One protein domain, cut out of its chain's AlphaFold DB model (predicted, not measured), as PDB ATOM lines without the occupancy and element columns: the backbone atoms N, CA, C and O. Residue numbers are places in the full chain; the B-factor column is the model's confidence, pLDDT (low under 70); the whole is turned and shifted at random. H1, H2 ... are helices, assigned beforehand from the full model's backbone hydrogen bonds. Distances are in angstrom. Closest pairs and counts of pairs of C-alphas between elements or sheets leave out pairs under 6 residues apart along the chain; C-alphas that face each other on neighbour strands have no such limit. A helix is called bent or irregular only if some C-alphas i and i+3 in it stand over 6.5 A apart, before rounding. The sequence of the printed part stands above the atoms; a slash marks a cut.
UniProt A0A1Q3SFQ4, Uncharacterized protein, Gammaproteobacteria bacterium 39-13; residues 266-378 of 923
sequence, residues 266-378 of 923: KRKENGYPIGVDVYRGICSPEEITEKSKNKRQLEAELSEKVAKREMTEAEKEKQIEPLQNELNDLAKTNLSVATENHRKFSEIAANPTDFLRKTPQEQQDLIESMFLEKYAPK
ATOM      1  N   LYS A 266     -43.865  32.250  17.478       60.09
ATOM      2  CA  LYS A 266     -43.902  31.026  16.653       60.09
ATOM      3  C   LYS A 266     -42.504  30.392  16.630       60.09
ATOM      4  O   LYS A 266     -41.494  31.091  16.561       60.09
ATOM      5  N   ARG A 267     -42.428  29.062  16.697       55.19
ATOM      6  CA  ARG A 267     -41.151  28.334  16.636       55.19
ATOM      7  C   ARG A 267     -40.744  28.065  15.190       55.19
ATOM      8  O   ARG A 267     -41.592  27.830  14.332       55.19
ATOM      9  N   LYS A 268     -39.436  28.061  14.948       53.81
ATOM     10  CA  LYS A 268     -38.806  27.479  13.757       53.81
ATOM     11  C   LYS A 268     -38.980  25.954  13.806       53.81
ATOM     12  O   LYS A 268     -39.146  25.388  14.886       53.81
ATOM     13  N   GLU A 269     -38.916  25.278  12.660       49.03
ATOM     14  CA  GLU A 269     -39.134  23.818  12.562       49.03
ATOM     15  C   GLU A 269     -38.160  23.000  13.432       49.03
ATOM     16  O   GLU A 269     -38.505  21.934  13.930       49.03
ATOM     17  N   ASN A 270     -36.969  23.544  13.702       41.91
ATOM     18  CA  ASN A 270     -35.972  22.982  14.616       41.91
ATOM     19  C   ASN A 270     -36.221  23.297  16.111       41.91
ATOM     20  O   ASN A 270     -35.331  23.114  16.937       41.91
ATOM     21  N   GLY A 271     -37.408  23.791  16.478       41.44
ATOM     22  CA  GLY A 271     -37.863  23.972  17.861       41.44
ATOM     23  C   GLY A 271     -37.435  25.271  18.556       41.44
ATOM     24  O   GLY A 271     -37.978  25.579  19.623       41.44
ATOM     25  N   TYR A 272     -36.526  26.054  17.970       40.38
ATOM     26  CA  TYR A 272     -36.104  27.359  18.497       40.38
ATOM     27  C   TYR A 272     -37.192  28.430  18.285       40.38
ATOM     28  O   TYR A 272     -37.872  28.401  17.256       40.38
ATOM     29  N   PRO A 273     -37.371  29.398  19.203       50.50
ATOM     30  CA  PRO A 273     -38.270  30.528  18.971       50.50
ATOM     31  C   PRO A 273     -37.781  31.400  17.801       50.50
ATOM     32  O   PRO A 273     -36.577  31.577  17.596       50.50
ATOM     33  N   ILE A 274     -38.718  31.965  17.039       56.34
ATOM     34  CA  ILE A 274     -38.463  33.168  16.234       56.34
ATOM     35  C   ILE A 274     -38.347  34.338  17.226       56.34
ATOM     36  O   ILE A 274     -39.102  34.389  18.194       56.34
ATOM     37  N   GLY A 275     -37.351  35.208  17.059       66.38
ATOM     38  CA  GLY A 275     -36.964  36.222  18.041       66.38
ATOM     39  C   GLY A 275     -37.723  37.534  17.861       66.38
ATOM     40  O   GLY A 275     -38.945  37.546  17.720       66.38
ATOM     41  N   VAL A 276     -36.996  38.656  17.853       72.00
ATOM     42  CA  VAL A 276     -37.571  39.983  17.559       72.00
ATOM     43  C   VAL A 276     -38.013  40.141  16.093       72.00
ATOM     44  O   VAL A 276     -38.712  41.091  15.763       72.00
ATOM     45  N   ASP A 277     -37.682  39.181  15.224       73.81
ATOM     46  CA  ASP A 277     -38.058  39.117  13.806       73.81
ATOM     47  C   ASP A 277     -39.556  38.823  13.537       73.81
ATOM     48  O   ASP A 277     -39.965  38.768  12.379       73.81
ATOM     49  N   VAL A 278     -40.401  38.705  14.576       79.81
ATOM     50  CA  VAL A 278     -41.879  38.720  14.442       79.81
ATOM     51  C   VAL A 278     -42.511  40.119  14.544       79.81
ATOM     52  O   VAL A 278     -43.676  40.290  14.175       79.81
ATOM     53  N   TYR A 279     -41.784  41.116  15.055       86.06
ATOM     54  CA  TYR A 279     -42.327  42.447  15.354       86.06
ATOM     55  C   TYR A 279     -42.125  43.429  14.193       86.06
ATOM     56  O   TYR A 279     -41.162  43.324  13.433       86.06
ATOM     57  N   ARG A 280     -43.024  44.413  14.053       87.12
ATOM     58  CA  ARG A 280     -42.861  45.501  13.073       87.12
ATOM     59  C   ARG A 280     -41.672  46.374  13.462       87.12
ATOM     60  O   ARG A 280     -41.557  46.786  14.617       87.12
ATOM     61  N   GLY A 281     -40.827  46.669  12.478       84.56
ATOM     62  CA  GLY A 281     -39.849  47.748  12.540       84.56
ATOM     63  C   GLY A 281     -40.428  49.067  12.012       84.56
ATOM     64  O   GLY A 281     -41.639  49.277  12.049       84.56
ATOM     65  N   ILE A 282     -39.560  49.949  11.511       84.75
ATOM     66  CA  ILE A 282     -39.932  51.202  10.833       84.75
ATOM     67  C   ILE A 282     -40.260  51.001   9.340       84.75
ATOM     68  O   ILE A 282     -41.037  51.768   8.782       84.75
ATOM     69  N   CYS A 283     -39.697  49.958   8.724       79.69
ATOM     70  CA  CYS A 283     -39.837  49.587   7.316       79.69
ATOM     71  C   CYS A 283     -40.199  48.104   7.167       79.69
ATOM     72  O   CYS A 283     -39.925  47.284   8.058       79.69
ATOM     73  N   SER A 284     -40.796  47.750   6.027       77.50
ATOM     74  CA  SER A 284     -41.190  46.368   5.736       77.50
ATOM     75  C   SER A 284     -39.979  45.457   5.447       77.50
ATOM     76  O   SER A 284     -38.939  45.921   4.958       77.50
ATOM     77  N   PRO A 285     -40.072  44.141   5.733       75.94
ATOM     78  CA  PRO A 285     -39.087  43.157   5.270       75.94
ATOM     79  C   PRO A 285     -38.866  43.207   3.750       75.94
ATOM     80  O   PRO A 285     -37.751  42.989   3.273       75.94
ATOM     81  N   GLU A 286     -39.917  43.528   2.999       80.12
ATOM     82  CA  GLU A 286     -39.938  43.666   1.548       80.12
ATOM     83  C   GLU A 286     -39.095  44.869   1.085       80.12
ATOM     84  O   GLU A 286     -38.193  44.681   0.272       80.12
ATOM     85  N   GLU A 287     -39.279  46.062   1.668       79.19
ATOM     86  CA  GLU A 287     -38.459  47.262   1.392       79.19
ATOM     87  C   GLU A 287     -36.964  47.028   1.659       79.19
ATOM     88  O   GLU A 287     -36.101  47.431   0.873       79.19
ATOM     89  N   ILE A 288     -36.637  46.355   2.768       80.44
ATOM     90  CA  ILE A 288     -35.250  46.021   3.125       80.44
ATOM     91  C   ILE A 288     -34.674  45.002   2.132       80.44
ATOM     92  O   ILE A 288     -33.507  45.104   1.740       80.44
ATOM     93  N   THR A 289     -35.487  44.044   1.681       83.75
ATOM     94  CA  THR A 289     -35.101  43.057   0.662       83.75
ATOM     95  C   THR A 289     -34.887  43.715  -0.702       83.75
ATOM     96  O   THR A 289     -33.915  43.390  -1.384       83.75
ATOM     97  N   GLU A 290     -35.724  44.679  -1.084       86.19
ATOM     98  CA  GLU A 290     -35.589  45.437  -2.329       86.19
ATOM     99  C   GLU A 290     -34.341  46.329  -2.318       86.19
ATOM    100  O   GLU A 290     -33.511  46.222  -3.221       86.19
ATOM    101  N   LYS A 291     -34.113  47.115  -1.255       84.44
ATOM    102  CA  LYS A 291     -32.864  47.886  -1.090       84.44
ATOM    103  C   LYS A 291     -31.626  46.980  -1.120       84.44
ATOM    104  O   LYS A 291     -30.644  47.303  -1.789       84.44
ATOM    105  N   SER A 292     -31.690  45.807  -0.482       85.88
ATOM    106  CA  SER A 292     -30.618  44.799  -0.531       85.88
ATOM    107  C   SER A 292     -30.390  44.234  -1.940       85.88
ATOM    108  O   SER A 292     -29.249  43.986  -2.327       85.88
ATOM    109  N   LYS A 293     -31.457  44.026  -2.721       89.44
ATOM    110  CA  LYS A 293     -31.390  43.555  -4.111       89.44
ATOM    111  C   LYS A 293     -30.785  44.620  -5.026       89.44
ATOM    112  O   LYS A 293     -29.888  44.302  -5.802       89.44
ATOM    113  N   ASN A 294     -31.214  45.872  -4.883       87.12
ATOM    114  CA  ASN A 294     -30.726  47.000  -5.678       87.12
ATOM    115  C   ASN A 294     -29.235  47.264  -5.400       87.12
ATOM    116  O   ASN A 294     -28.465  47.451  -6.339       87.12
ATOM    117  N   LYS A 295     -28.799  47.151  -4.135       90.94
ATOM    118  CA  LYS A 295     -27.376  47.154  -3.760       90.94
ATOM    119  C   LYS A 295     -26.594  46.045  -4.474       90.94
ATOM    120  O   LYS A 295     -25.602  46.347  -5.126       90.94
ATOM    121  N   ARG A 296     -27.064  44.792  -4.423       89.62
ATOM    122  CA  ARG A 296     -26.409  43.647  -5.095       89.62
ATOM    123  C   ARG A 296     -26.340  43.783  -6.613       89.62
ATOM    124  O   ARG A 296     -25.368  43.340  -7.219       89.62
ATOM    125  N   GLN A 297     -27.360  44.375  -7.232       90.50
ATOM    126  CA  GLN A 297     -27.350  44.640  -8.666       90.50
ATOM    127  C   GLN A 297     -26.287  45.693  -9.016       90.50
ATOM    128  O   GLN A 297     -25.452  45.439  -9.881       90.50
ATOM    129  N   LEU A 298     -26.242  46.812  -8.286       90.38
ATOM    130  CA  LEU A 298     -25.208  47.836  -8.461       90.38
ATOM    131  C   LEU A 298     -23.794  47.277  -8.206       90.38
ATOM    132  O   LEU A 298     -22.871  47.567  -8.961       90.38
ATOM    133  N   GLU A 299     -23.617  46.433  -7.186       90.62
ATOM    134  CA  GLU A 299     -22.351  45.739  -6.906       90.62
ATOM    135  C   GLU A 299     -21.879  44.874  -8.083       90.62
ATOM    136  O   GLU A 299     -20.685  44.868  -8.396       90.62
ATOM    137  N   ALA A 300     -22.796  44.170  -8.754       90.38
ATOM    138  CA  ALA A 300     -22.488  43.372  -9.937       90.38
ATOM    139  C   ALA A 300     -22.124  44.260 -11.142       90.38
ATOM    140  O   ALA A 300     -21.067  44.067 -11.744       90.38
ATOM    141  N   GLU A 301     -22.941  45.276 -11.440       91.44
ATOM    142  CA  GLU A 301     -22.723  46.221 -12.547       91.44
ATOM    143  C   GLU A 301     -21.399  46.996 -12.408       91.44
ATOM    144  O   GLU A 301     -20.675  47.185 -13.388       91.44
ATOM    145  N   LEU A 302     -21.036  47.423 -11.192       89.69
ATOM    146  CA  LEU A 302     -19.752  48.080 -10.923       89.69
ATOM    147  C   LEU A 302     -18.573  47.095 -10.985       89.69
ATOM    148  O   LEU A 302     -17.499  47.457 -11.464       89.69
ATOM    149  N   SER A 303     -18.756  45.844 -10.548       89.19
ATOM    150  CA  SER A 303     -17.696  44.825 -10.620       89.19
ATOM    151  C   SER A 303     -17.352  44.445 -12.063       89.19
ATOM    152  O   SER A 303     -16.186  44.189 -12.361       89.19
ATOM    153  N   GLU A 304     -18.322  44.473 -12.980       90.69
ATOM    154  CA  GLU A 304     -18.062  44.268 -14.410       90.69
ATOM    155  C   GLU A 304     -17.207  45.407 -15.007       90.69
ATOM    156  O   GLU A 304     -16.285  45.148 -15.782       90.69
ATOM    157  N   LYS A 305     -17.443  46.662 -14.597       88.50
ATOM    158  CA  LYS A 305     -16.638  47.828 -15.020       88.50
ATOM    159  C   LYS A 305     -15.202  47.761 -14.500       88.50
ATOM    160  O   LYS A 305     -14.262  48.030 -15.250       88.50
ATOM    161  N   VAL A 306     -15.011  47.329 -13.251       89.06
ATOM    162  CA  VAL A 306     -13.673  47.057 -12.697       89.06
ATOM    163  C   VAL A 306     -12.967  45.946 -13.484       89.06
ATOM    164  O   VAL A 306     -11.805  46.109 -13.856       89.06
ATOM    165  N   ALA A 307     -13.661  44.853 -13.824       87.81
ATOM    166  CA  ALA A 307     -13.088  43.772 -14.634       87.81
ATOM    167  C   ALA A 307     -12.647  44.241 -16.039       87.81
ATOM    168  O   ALA A 307     -11.628  43.776 -16.553       87.81
ATOM    169  N   LYS A 308     -13.358  45.211 -16.632       91.62
ATOM    170  CA  LYS A 308     -12.995  45.873 -17.901       91.62
ATOM    171  C   LYS A 308     -11.901  46.944 -17.769       91.62
ATOM    172  O   LYS A 308     -11.444  47.459 -18.786       91.62
ATOM    173  N   ARG A 309     -11.445  47.255 -16.547       86.31
ATOM    174  CA  ARG A 309     -10.527  48.368 -16.209       86.31
ATOM    175  C   ARG A 309     -11.087  49.764 -16.524       86.31
ATOM    176  O   ARG A 309     -10.326  50.713 -16.670       86.31
ATOM    177  N   GLU A 310     -12.410  49.894 -16.584       87.31
ATOM    178  CA  GLU A 310     -13.120  51.174 -16.747       87.31
ATOM    179  C   GLU A 310     -13.213  51.957 -15.419       87.31
ATOM    180  O   GLU A 310     -13.678  53.093 -15.396       87.31
ATOM    181  N   MET A 311     -12.817  51.327 -14.305       91.00
ATOM    182  CA  MET A 311     -12.984  51.801 -12.929       91.00
ATOM    183  C   MET A 311     -11.984  51.092 -11.999       91.00
ATOM    184  O   MET A 311     -11.634  49.935 -12.242       91.00
ATOM    185  N   THR A 312     -11.554  51.740 -10.914       90.44
ATOM    186  CA  THR A 312     -10.791  51.100  -9.825       90.44
ATOM    187  C   THR A 312     -11.705  50.590  -8.705       90.44
ATOM    188  O   THR A 312     -12.795  51.119  -8.490       90.44
ATOM    189  N   GLU A 313     -11.264  49.595  -7.924       87.50
ATOM    190  CA  GLU A 313     -12.068  49.101  -6.787       87.50
ATOM    191  C   GLU A 313     -12.358  50.191  -5.740       87.50
ATOM    192  O   GLU A 313     -13.450  50.227  -5.183       87.50
ATOM    193  N   ALA A 314     -11.446  51.151  -5.538       86.81
ATOM    194  CA  ALA A 314     -11.679  52.283  -4.638       86.81
ATOM    195  C   ALA A 314     -12.822  53.205  -5.119       86.81
ATOM    196  O   ALA A 314     -13.547  53.777  -4.306       86.81
ATOM    197  N   GLU A 315     -13.014  53.341  -6.434       86.50
ATOM    198  CA  GLU A 315     -14.124  54.109  -7.014       86.50
ATOM    199  C   GLU A 315     -15.442  53.330  -6.984       86.50
ATOM    200  O   GLU A 315     -16.498  53.937  -6.788       86.50
ATOM    201  N   LYS A 316     -15.396  51.999  -7.131       88.44
ATOM    202  CA  LYS A 316     -16.552  51.112  -6.928       88.44
ATOM    203  C   LYS A 316     -17.012  51.135  -5.469       88.44
ATOM    204  O   LYS A 316     -18.190  51.364  -5.208       88.44
ATOM    205  N   GLU A 317     -16.105  50.943  -4.516       87.75
ATOM    206  CA  GLU A 317     -16.443  50.875  -3.091       87.75
ATOM    207  C   GLU A 317     -17.023  52.207  -2.591       87.75
ATOM    208  O   GLU A 317     -18.073  52.212  -1.952       87.75
ATOM    209  N   LYS A 318     -16.472  53.344  -3.040       90.44
ATOM    210  CA  LYS A 318     -17.021  54.692  -2.795       90.44
ATOM    211  C   LYS A 318     -18.431  54.927  -3.379       90.44
ATOM    212  O   LYS A 318     -19.137  55.822  -2.919       90.44
ATOM    213  N   GLN A 319     -18.858  54.153  -4.381       88.00
ATOM    214  CA  GLN A 319     -20.228  54.189  -4.923       88.00
ATOM    215  C   GLN A 319     -21.185  53.224  -4.201       88.00
ATOM    216  O   GLN A 319     -22.387  53.478  -4.160       88.00
ATOM    217  N   ILE A 320     -20.672  52.142  -3.604       89.69
ATOM    218  CA  ILE A 320     -21.457  51.176  -2.815       89.69
ATOM    219  C   ILE A 320     -21.653  51.665  -1.371       89.69
ATOM    220  O   ILE A 320     -22.716  51.449  -0.786       89.69
ATOM    221  N   GLU A 321     -20.650  52.339  -0.800       89.88
ATOM    222  CA  GLU A 321     -20.610  52.809   0.589       89.88
ATOM    223  C   GLU A 321     -21.880  53.567   1.036       89.88
ATOM    224  O   GLU A 321     -22.412  53.211   2.091       89.88
ATOM    225  N   PRO A 322     -22.449  54.528   0.274       89.94
ATOM    226  CA  PRO A 322     -23.663  55.233   0.694       89.94
ATOM    227  C   PRO A 322     -24.863  54.295   0.886       89.94
ATOM    228  O   PRO A 322     -25.533  54.358   1.915       89.94
ATOM    229  N   LEU A 323     -25.088  53.373  -0.057       85.38
ATOM    230  CA  LEU A 323     -26.157  52.368   0.015       85.38
ATOM    231  C   LEU A 323     -25.882  51.307   1.089       85.38
ATOM    232  O   LEU A 323     -26.815  50.776   1.687       85.38
ATOM    233  N   GLN A 324     -24.613  50.989   1.359       86.06
ATOM    234  CA  GLN A 324     -24.238  50.091   2.450       86.06
ATOM    235  C   GLN A 324     -24.508  50.720   3.820       86.06
ATOM    236  O   GLN A 324     -25.063  50.057   4.694       86.06
ATOM    237  N   ASN A 325     -24.164  51.995   3.995       88.56
ATOM    238  CA  ASN A 325     -24.414  52.730   5.229       88.56
ATOM    239  C   ASN A 325     -25.917  52.963   5.443       88.56
ATOM    240  O   ASN A 325     -26.411  52.684   6.534       88.56
ATOM    241  N   GLU A 326     -26.665  53.330   4.395       86.88
ATOM    242  CA  GLU A 326     -28.132  53.418   4.446       86.88
ATOM    243  C   GLU A 326     -28.764  52.084   4.878       86.88
ATOM    244  O   GLU A 326     -29.576  52.055   5.801       86.88
ATOM    245  N   LEU A 327     -28.362  50.959   4.268       85.88
ATOM    246  CA  LEU A 327     -28.893  49.637   4.612       85.88
ATOM    247  C   LEU A 327     -28.538  49.225   6.052       85.88
ATOM    248  O   LEU A 327     -29.372  48.649   6.752       85.88
ATOM    249  N   ASN A 328     -27.324  49.545   6.513       84.75
ATOM    250  CA  ASN A 328     -26.866  49.267   7.875       84.75
ATOM    251  C   ASN A 328     -27.646  50.073   8.925       84.75
ATOM    252  O   ASN A 328     -28.062  49.516   9.942       84.75
ATOM    253  N   ASP A 329     -27.854  51.371   8.699       86.56
ATOM    254  CA  ASP A 329     -28.567  52.237   9.644       86.56
ATOM    255  C   ASP A 329     -30.081  52.005   9.605       86.56
ATOM    256  O   ASP A 329     -30.729  52.012  10.658       86.56
ATOM    257  N   LEU A 330     -30.636  51.657   8.439       85.12
ATOM    258  CA  LEU A 330     -31.996  51.139   8.323       85.12
ATOM    259  C   LEU A 330     -32.156  49.842   9.128       85.12
ATOM    260  O   LEU A 330     -33.076  49.747   9.935       85.12
ATOM    261  N   ALA A 331     -31.241  48.874   8.992       81.62
ATOM    262  CA  ALA A 331     -31.291  47.613   9.734       81.62
ATOM    263  C   ALA A 331     -31.195  47.814  11.260       81.62
ATOM    264  O   ALA A 331     -31.991  47.229  12.000       81.62
ATOM    265  N   LYS A 332     -30.289  48.682  11.743       84.81
ATOM    266  CA  LYS A 332     -30.210  49.075  13.167       84.81
ATOM    267  C   LYS A 332     -31.522  49.696  13.655       84.81
ATOM    268  O   LYS A 332     -32.017  49.332  14.720       84.81
ATOM    269  N   THR A 333     -32.091  50.617  12.878       85.56
ATOM    270  CA  THR A 333     -33.331  51.323  13.235       85.56
ATOM    271  C   THR A 333     -34.521  50.363  13.257       85.56
ATOM    272  O   THR A 333     -35.297  50.372  14.212       85.56
ATOM    273  N   ASN A 334     -34.619  49.461  12.274       85.50
ATOM    274  CA  ASN A 334     -35.666  48.440  12.213       85.50
ATOM    275  C   ASN A 334     -35.593  47.490  13.413       85.50
ATOM    276  O   ASN A 334     -36.612  47.233  14.053       85.50
ATOM    277  N   LEU A 335     -34.386  47.028  13.760       84.31
ATOM    278  CA  LEU A 335     -34.134  46.182  14.927       84.31
ATOM    279  C   LEU A 335     -34.481  46.895  16.243       84.31
ATOM    280  O   LEU A 335     -35.060  46.278  17.135       84.31
ATOM    281  N   SER A 336     -34.169  48.188  16.358       86.56
ATOM    282  CA  SER A 336     -34.513  49.010  17.525       86.56
ATOM    283  C   SER A 336     -36.032  49.115  17.715       86.56
ATOM    284  O   SER A 336     -36.543  48.810  18.792       86.56
ATOM    285  N   VAL A 337     -36.779  49.440  16.651       89.12
ATOM    286  CA  VAL A 337     -38.251  49.535  16.693       89.12
ATOM    287  C   VAL A 337     -38.905  48.172  16.956       89.12
ATOM    288  O   VAL A 337     -39.819  48.088  17.776       89.12
ATOM    289  N   ALA A 338     -38.398  47.091  16.355       86.06
ATOM    290  CA  ALA A 338     -38.868  45.731  16.629       86.06
ATOM    291  C   ALA A 338     -38.611  45.306  18.091       86.06
ATOM    292  O   ALA A 338     -39.476  44.702  18.723       86.06
ATOM    293  N   THR A 339     -37.461  45.678  18.664       84.62
ATOM    294  CA  THR A 339     -37.122  45.418  20.078       84.62
ATOM    295  C   THR A 339     -38.007  46.227  21.034       84.62
ATOM    296  O   THR A 339     -38.454  45.712  22.056       84.62
ATOM    297  N   GLU A 340     -38.320  47.475  20.690       89.44
ATOM    298  CA  GLU A 340     -39.257  48.323  21.437       89.44
ATOM    299  C   GLU A 340     -40.702  47.793  21.362       89.44
ATOM    300  O   GLU A 340     -41.422  47.795  22.360       89.44
ATOM    301  N   ASN A 341     -41.131  47.261  20.216       89.88
ATOM    302  CA  ASN A 341     -42.433  46.601  20.077       89.88
ATOM    303  C   ASN A 341     -42.493  45.253  20.824       89.88
ATOM    304  O   ASN A 341     -43.510  44.955  21.453       89.88
ATOM    305  N   HIS A 342     -41.391  44.498  20.867       86.56
ATOM    306  CA  HIS A 342     -41.249  43.346  21.762       86.56
ATOM    307  C   HIS A 342     -41.381  43.758  23.236       86.56
ATOM    308  O   HIS A 342     -42.176  43.159  23.958       86.56
ATOM    309  N   ARG A 343     -40.701  44.830  23.675       85.12
ATOM    310  CA  ARG A 343     -40.811  45.360  25.048       85.12
ATOM    311  C   ARG A 343     -42.258  45.711  25.414       85.12
ATOM    312  O   ARG A 343     -42.725  45.278  26.464       85.12
ATOM    313  N   LYS A 344     -42.985  46.428  24.546       89.12
ATOM    314  CA  LYS A 344     -44.411  46.762  24.754       89.12
ATOM    315  C   LYS A 344     -45.283  45.514  24.907       89.12
ATOM    316  O   LYS A 344     -46.118  45.464  25.809       89.12
ATOM    317  N   PHE A 345     -45.085  44.498  24.063       89.12
ATOM    318  CA  PHE A 345     -45.825  43.242  24.191       89.12
ATOM    319  C   PHE A 345     -45.485  42.513  25.497       89.12
ATOM    320  O   PHE A 345     -46.394  42.058  26.185       89.12
ATOM    321  N   SER A 346     -44.210  42.468  25.888       81.81
ATOM    322  CA  SER A 346     -43.776  41.888  27.164       81.81
ATOM    323  C   SER A 346     -44.326  42.649  28.379       81.81
ATOM    324  O   SER A 346     -44.606  42.035  29.404       81.81
ATOM    325  N   GLU A 347     -44.567  43.960  28.279       85.12
ATOM    326  CA  GLU A 347     -45.228  44.759  29.324       85.12
ATOM    327  C   GLU A 347     -46.741  44.488  29.408       85.12
ATOM    328  O   GLU A 347     -47.272  44.323  30.511       85.12
ATOM    329  N   ILE A 348     -47.421  44.338  28.265       88.75
ATOM    330  CA  ILE A 348     -48.819  43.871  28.191       88.75
ATOM    331  C   ILE A 348     -48.944  42.454  28.765       88.75
ATOM    332  O   ILE A 348     -49.841  42.182  29.560       88.75
ATOM    333  N   ALA A 349     -48.020  41.560  28.406       82.19
ATOM    334  CA  ALA A 349     -47.950  40.215  28.951       82.19
ATOM    335  C   ALA A 349     -47.700  40.256  30.465       82.19
ATOM    336  O   ALA A 349     -48.395  39.573  31.211       82.19
ATOM    337  N   ALA A 350     -46.776  41.093  30.950       75.69
ATOM    338  CA  ALA A 350     -46.459  41.212  32.369       75.69
ATOM    339  C   ALA A 350     -47.646  41.716  33.212       75.69
ATOM    340  O   ALA A 350     -47.914  41.128  34.262       75.69
ATOM    341  N   ASN A 351     -48.373  42.748  32.767       83.31
ATOM    342  CA  ASN A 351     -49.491  43.347  33.508       83.31
ATOM    343  C   ASN A 351     -50.700  43.667  32.592       83.31
ATOM    344  O   ASN A 351     -50.937  44.831  32.262       83.31
ATOM    345  N   PRO A 352     -51.508  42.660  32.209       89.19
ATOM    346  CA  PRO A 352     -52.536  42.803  31.170       89.19
ATOM    347  C   PRO A 352     -53.753  43.669  31.527       89.19
ATOM    348  O   PRO A 352     -54.592  43.912  30.661       89.19
ATOM    349  N   THR A 353     -53.889  44.146  32.771       88.94
ATOM    350  CA  THR A 353     -55.095  44.844  33.255       88.94
ATOM    351  C   THR A 353     -55.507  46.040  32.386       88.94
ATOM    352  O   THR A 353     -56.697  46.219  32.141       88.94
ATOM    353  N   ASP A 354     -54.558  46.840  31.893       91.81
ATOM    354  CA  ASP A 354     -54.861  48.021  31.069       91.81
ATOM    355  C   ASP A 354     -55.019  47.707  29.573       91.81
ATOM    356  O   ASP A 354     -55.648  48.480  28.852       91.81
ATOM    357  N   PHE A 355     -54.547  46.544  29.114       94.19
ATOM    358  CA  PHE A 355     -54.876  46.011  27.789       94.19
ATOM    359  C   PHE A 355     -56.317  45.478  27.764       94.19
ATOM    360  O   PHE A 355     -57.104  45.855  26.904       94.19
ATOM    361  N   LEU A 356     -56.698  44.677  28.764       94.19
ATOM    362  CA  LEU A 356     -58.034  44.073  28.875       94.19
ATOM    363  C   LEU A 356     -59.165  45.092  29.103       94.19
ATOM    364  O   LEU A 356     -60.329  44.780  28.875       94.19
ATOM    365  N   ARG A 357     -58.839  46.315  29.540       95.19
ATOM    366  CA  ARG A 357     -59.789  47.438  29.659       95.19
ATOM    367  C   ARG A 357     -60.163  48.082  28.322       95.19
ATOM    368  O   ARG A 357     -61.130  48.840  28.283       95.19
ATOM    369  N   LYS A 358     -59.395  47.829  27.261       95.12
ATOM    370  CA  LYS A 358     -59.630  48.377  25.922       95.12
ATOM    371  C   LYS A 358     -60.756  47.641  25.209       95.12
ATOM    372  O   LYS A 358     -60.990  46.461  25.468       95.12
ATOM    373  N   THR A 359     -61.413  48.315  24.270       95.88
ATOM    374  CA  THR A 359     -62.363  47.662  23.357       95.88
ATOM    375  C   THR A 359     -61.659  46.604  22.488       95.88
ATOM    376  O   THR A 359     -60.457  46.724  22.246       95.88
ATOM    377  N   PRO A 360     -62.368  45.579  21.969       93.56
ATOM    378  CA  PRO A 360     -61.751  44.559  21.115       93.56
ATOM    379  C   PRO A 360     -61.030  45.128  19.883       93.56
ATOM    380  O   PRO A 360     -59.989  44.603  19.504       93.56
ATOM    381  N   GLN A 361     -61.530  46.231  19.310       93.12
ATOM    382  CA  GLN A 361     -60.864  46.916  18.198       93.12
ATOM    383  C   GLN A 361     -59.536  47.540  18.644       93.12
ATOM    384  O   GLN A 361     -58.501  47.214  18.085       93.12
ATOM    385  N   GLU A 362     -59.522  48.333  19.719       95.44
ATOM    386  CA  GLU A 362     -58.278  48.898  20.267       95.44
ATOM    387  C   GLU A 362     -57.259  47.828  20.703       95.44
ATOM    388  O   GLU A 362     -56.055  48.085  20.688       95.44
ATOM    389  N   GLN A 363     -57.724  46.654  21.150       94.56
ATOM    390  CA  GLN A 363     -56.858  45.508  21.441       94.56
ATOM    391  C   GLN A 363     -56.237  44.955  20.151       94.56
ATOM    392  O   GLN A 363     -55.042  44.659  20.133       94.56
ATOM    393  N   GLN A 364     -57.026  44.844  19.078       93.19
ATOM    394  CA  GLN A 364     -56.574  44.358  17.776       93.19
ATOM    395  C   GLN A 364     -55.594  45.344  17.134       93.19
ATOM    396  O   GLN A 364     -54.466  44.956  16.844       93.19
ATOM    397  N   ASP A 365     -55.968  46.622  17.028       93.56
ATOM    398  CA  ASP A 365     -55.141  47.705  16.486       93.56
ATOM    399  C   ASP A 365     -53.773  47.770  17.189       93.56
ATOM    400  O   ASP A 365     -52.729  47.924  16.553       93.56
ATOM    401  N   LEU A 366     -53.758  47.614  18.520       94.25
ATOM    402  CA  LEU A 366     -52.534  47.636  19.319       94.25
ATOM    403  C   LEU A 366     -51.648  46.411  19.055       94.25
ATOM    404  O   LEU A 366     -50.443  46.578  18.869       94.25
ATOM    405  N   ILE A 367     -52.211  45.201  18.992       92.88
ATOM    406  CA  ILE A 367     -51.452  43.992  18.632       92.88
ATOM    407  C   ILE A 367     -50.920  44.101  17.197       92.88
ATOM    408  O   ILE A 367     -49.725  43.915  16.970       92.88
ATOM    409  N   GLU A 368     -51.760  44.475  16.236       91.44
ATOM    410  CA  GLU A 368     -51.354  44.628  14.841       91.44
ATOM    411  C   GLU A 368     -50.292  45.721  14.671       91.44
ATOM    412  O   GLU A 368     -49.358  45.520  13.901       91.44
ATOM    413  N   SER A 369     -50.326  46.816  15.441       92.19
ATOM    414  CA  SER A 369     -49.271  47.843  15.408       92.19
ATOM    415  C   SER A 369     -47.881  47.327  15.813       92.19
ATOM    416  O   SER A 369     -46.870  47.866  15.361       92.19
ATOM    417  N   MET A 370     -47.815  46.275  16.638       91.75
ATOM    418  CA  MET A 370     -46.561  45.704  17.142       91.75
ATOM    419  C   MET A 370     -46.050  44.528  16.303       91.75
ATOM    420  O   MET A 370     -44.838  44.341  16.223       91.75
ATOM    421  N   PHE A 371     -46.932  43.736  15.690       90.44
ATOM    422  CA  PHE A 371     -46.579  42.477  15.017       90.44
ATOM    423  C   PHE A 371     -46.677  42.550  13.493       90.44
ATOM    424  O   PHE A 371     -47.625  43.105  12.935       90.44
ATOM    425  N   LEU A 372     -45.716  41.935  12.798       85.81
ATOM    426  CA  LEU A 372     -45.858  41.641  11.370       85.81
ATOM    427  C   LEU A 372     -47.082  40.731  11.181       85.81
ATOM    428  O   LEU A 372     -47.253  39.772  11.931       85.81
ATOM    429  N   GLU A 373     -47.921  41.014  10.183       82.69
ATOM    430  CA  GLU A 373     -49.267  40.431  10.011       82.69
ATOM    431  C   GLU A 373     -49.302  38.895  10.149       82.69
ATOM    432  O   GLU A 373     -50.068  38.339  10.934       82.69
ATOM    433  N   LYS A 374     -48.368  38.202   9.484       81.62
ATOM    434  CA  LYS A 374     -48.191  36.735   9.527       81.62
ATOM    435  C   LYS A 374     -47.931  36.160  10.934       81.62
ATOM    436  O   LYS A 374     -48.086  34.949  11.143       81.62
ATOM    437  N   TYR A 375     -47.501  36.982  11.888       82.00
ATOM    438  CA  TYR A 375     -47.079  36.591  13.235       82.00
ATOM    439  C   TYR A 375     -47.906  37.236  14.357       82.00
ATOM    440  O   TYR A 375     -47.660  36.926  15.519       82.00
ATOM    441  N   ALA A 376     -48.901  38.071  14.040       84.94
ATOM    442  CA  ALA A 376     -49.784  38.657  15.043       84.94
ATOM    443  C   ALA A 376     -50.560  37.562  15.819       84.94
ATOM    444  O   ALA A 376     -51.216  36.719  15.192       84.94
ATOM    445  N   PRO A 377     -50.501  37.533  17.166       86.69
ATOM    446  CA  PRO A 377     -51.280  36.592  17.967       86.69
ATOM    447  C   PRO A 377     -52.773  36.940  17.900       86.69
ATOM    448  O   PRO A 377     -53.167  38.079  18.149       86.69
ATOM    449  N   LYS A 378     -53.629  35.958  17.593       88.81
ATOM    450  CA  LYS A 378     -55.077  36.193  17.476       88.81
ATOM    451  C   LYS A 378     -55.689  36.505  18.842       88.81
ATOM    452  O   LYS A 378     -55.447  35.778  19.807       88.81
TER     453      LYS A 378
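What this domain is: This is residues 266 to 378 of the 923 residues of an uncharacterized protein of Gammaproteobacteria bacterium 39-13 (UniProt A0A1Q3SFQ4). One long helix, H2, makes most of the length of a thin rod; H1 folds back along its first half as a helical hairpin, and H4 folds back along its last part, after the short H3 at that end. Residues 268 to 273 stick out sideways from the rod. The printed part has 113 residues with four named helices, in the order H1, H2, H3, H4, and no named strand: all helix. It is only just extended, close to loose, with a radius of gyration of the C-alphas of 20.2 A and spans of 67 by 29 by 20 A.

How they stand to each other: After residues 266 to 284, with no named element, look for H1, residues 285 to 307. It touches H2, residues 313 to 350, which touches H1 with residues 313 to 331 alone; the closest C-alphas of the two, those of Leu 302 and Lys 316, are 5.9 A apart. The two form a hairpin, at a shallow tilt of 15 degrees, opposite ways. H2 has a kink of 39 degrees near residue 320 and is only just irregular, with C-alphas 319 and 322 6.7 A apart. H3, residues 353 to 356, is close to H2 but not clearly touching, with the closest C-alphas, of Ile 348 and Phe 355, 6.4 A apart. H4, residues 360 to 370, touches residues 338 to 345 of H2 alone, closest at the C-alphas of Asn 341 and Met 370, 5.1 A; the tilt of 33 degrees is shallow, only just short of steep, opposite ways. H1 and H4 are apart. Every O i to N i+4 pair is within hydrogen-bond range in H1 and H4, and 32 of 34 in H2; H3 is too short for such a pair.

Where its parts are: Find C-alpha 285 at (-39.087, 43.157, 5.270); from there H1 runs 32.7 A. H2 begins at C-alpha 313, (-12.068, 49.101, -6.787), and runs 52.7 A; H3 spans 5.3 A. H4 runs 15.7 A to C-alpha 370 at (-46.561, 45.704, 17.142).

The domain as a whole: The C-alphas of Arg 309 and Arg 357, the two farthest apart, are 67.3 A apart. The printed part has no cut, and the three links between helices are tight. Look at residues 266 to 275 for pLDDT under 70; the mean of the printed part is 84.2.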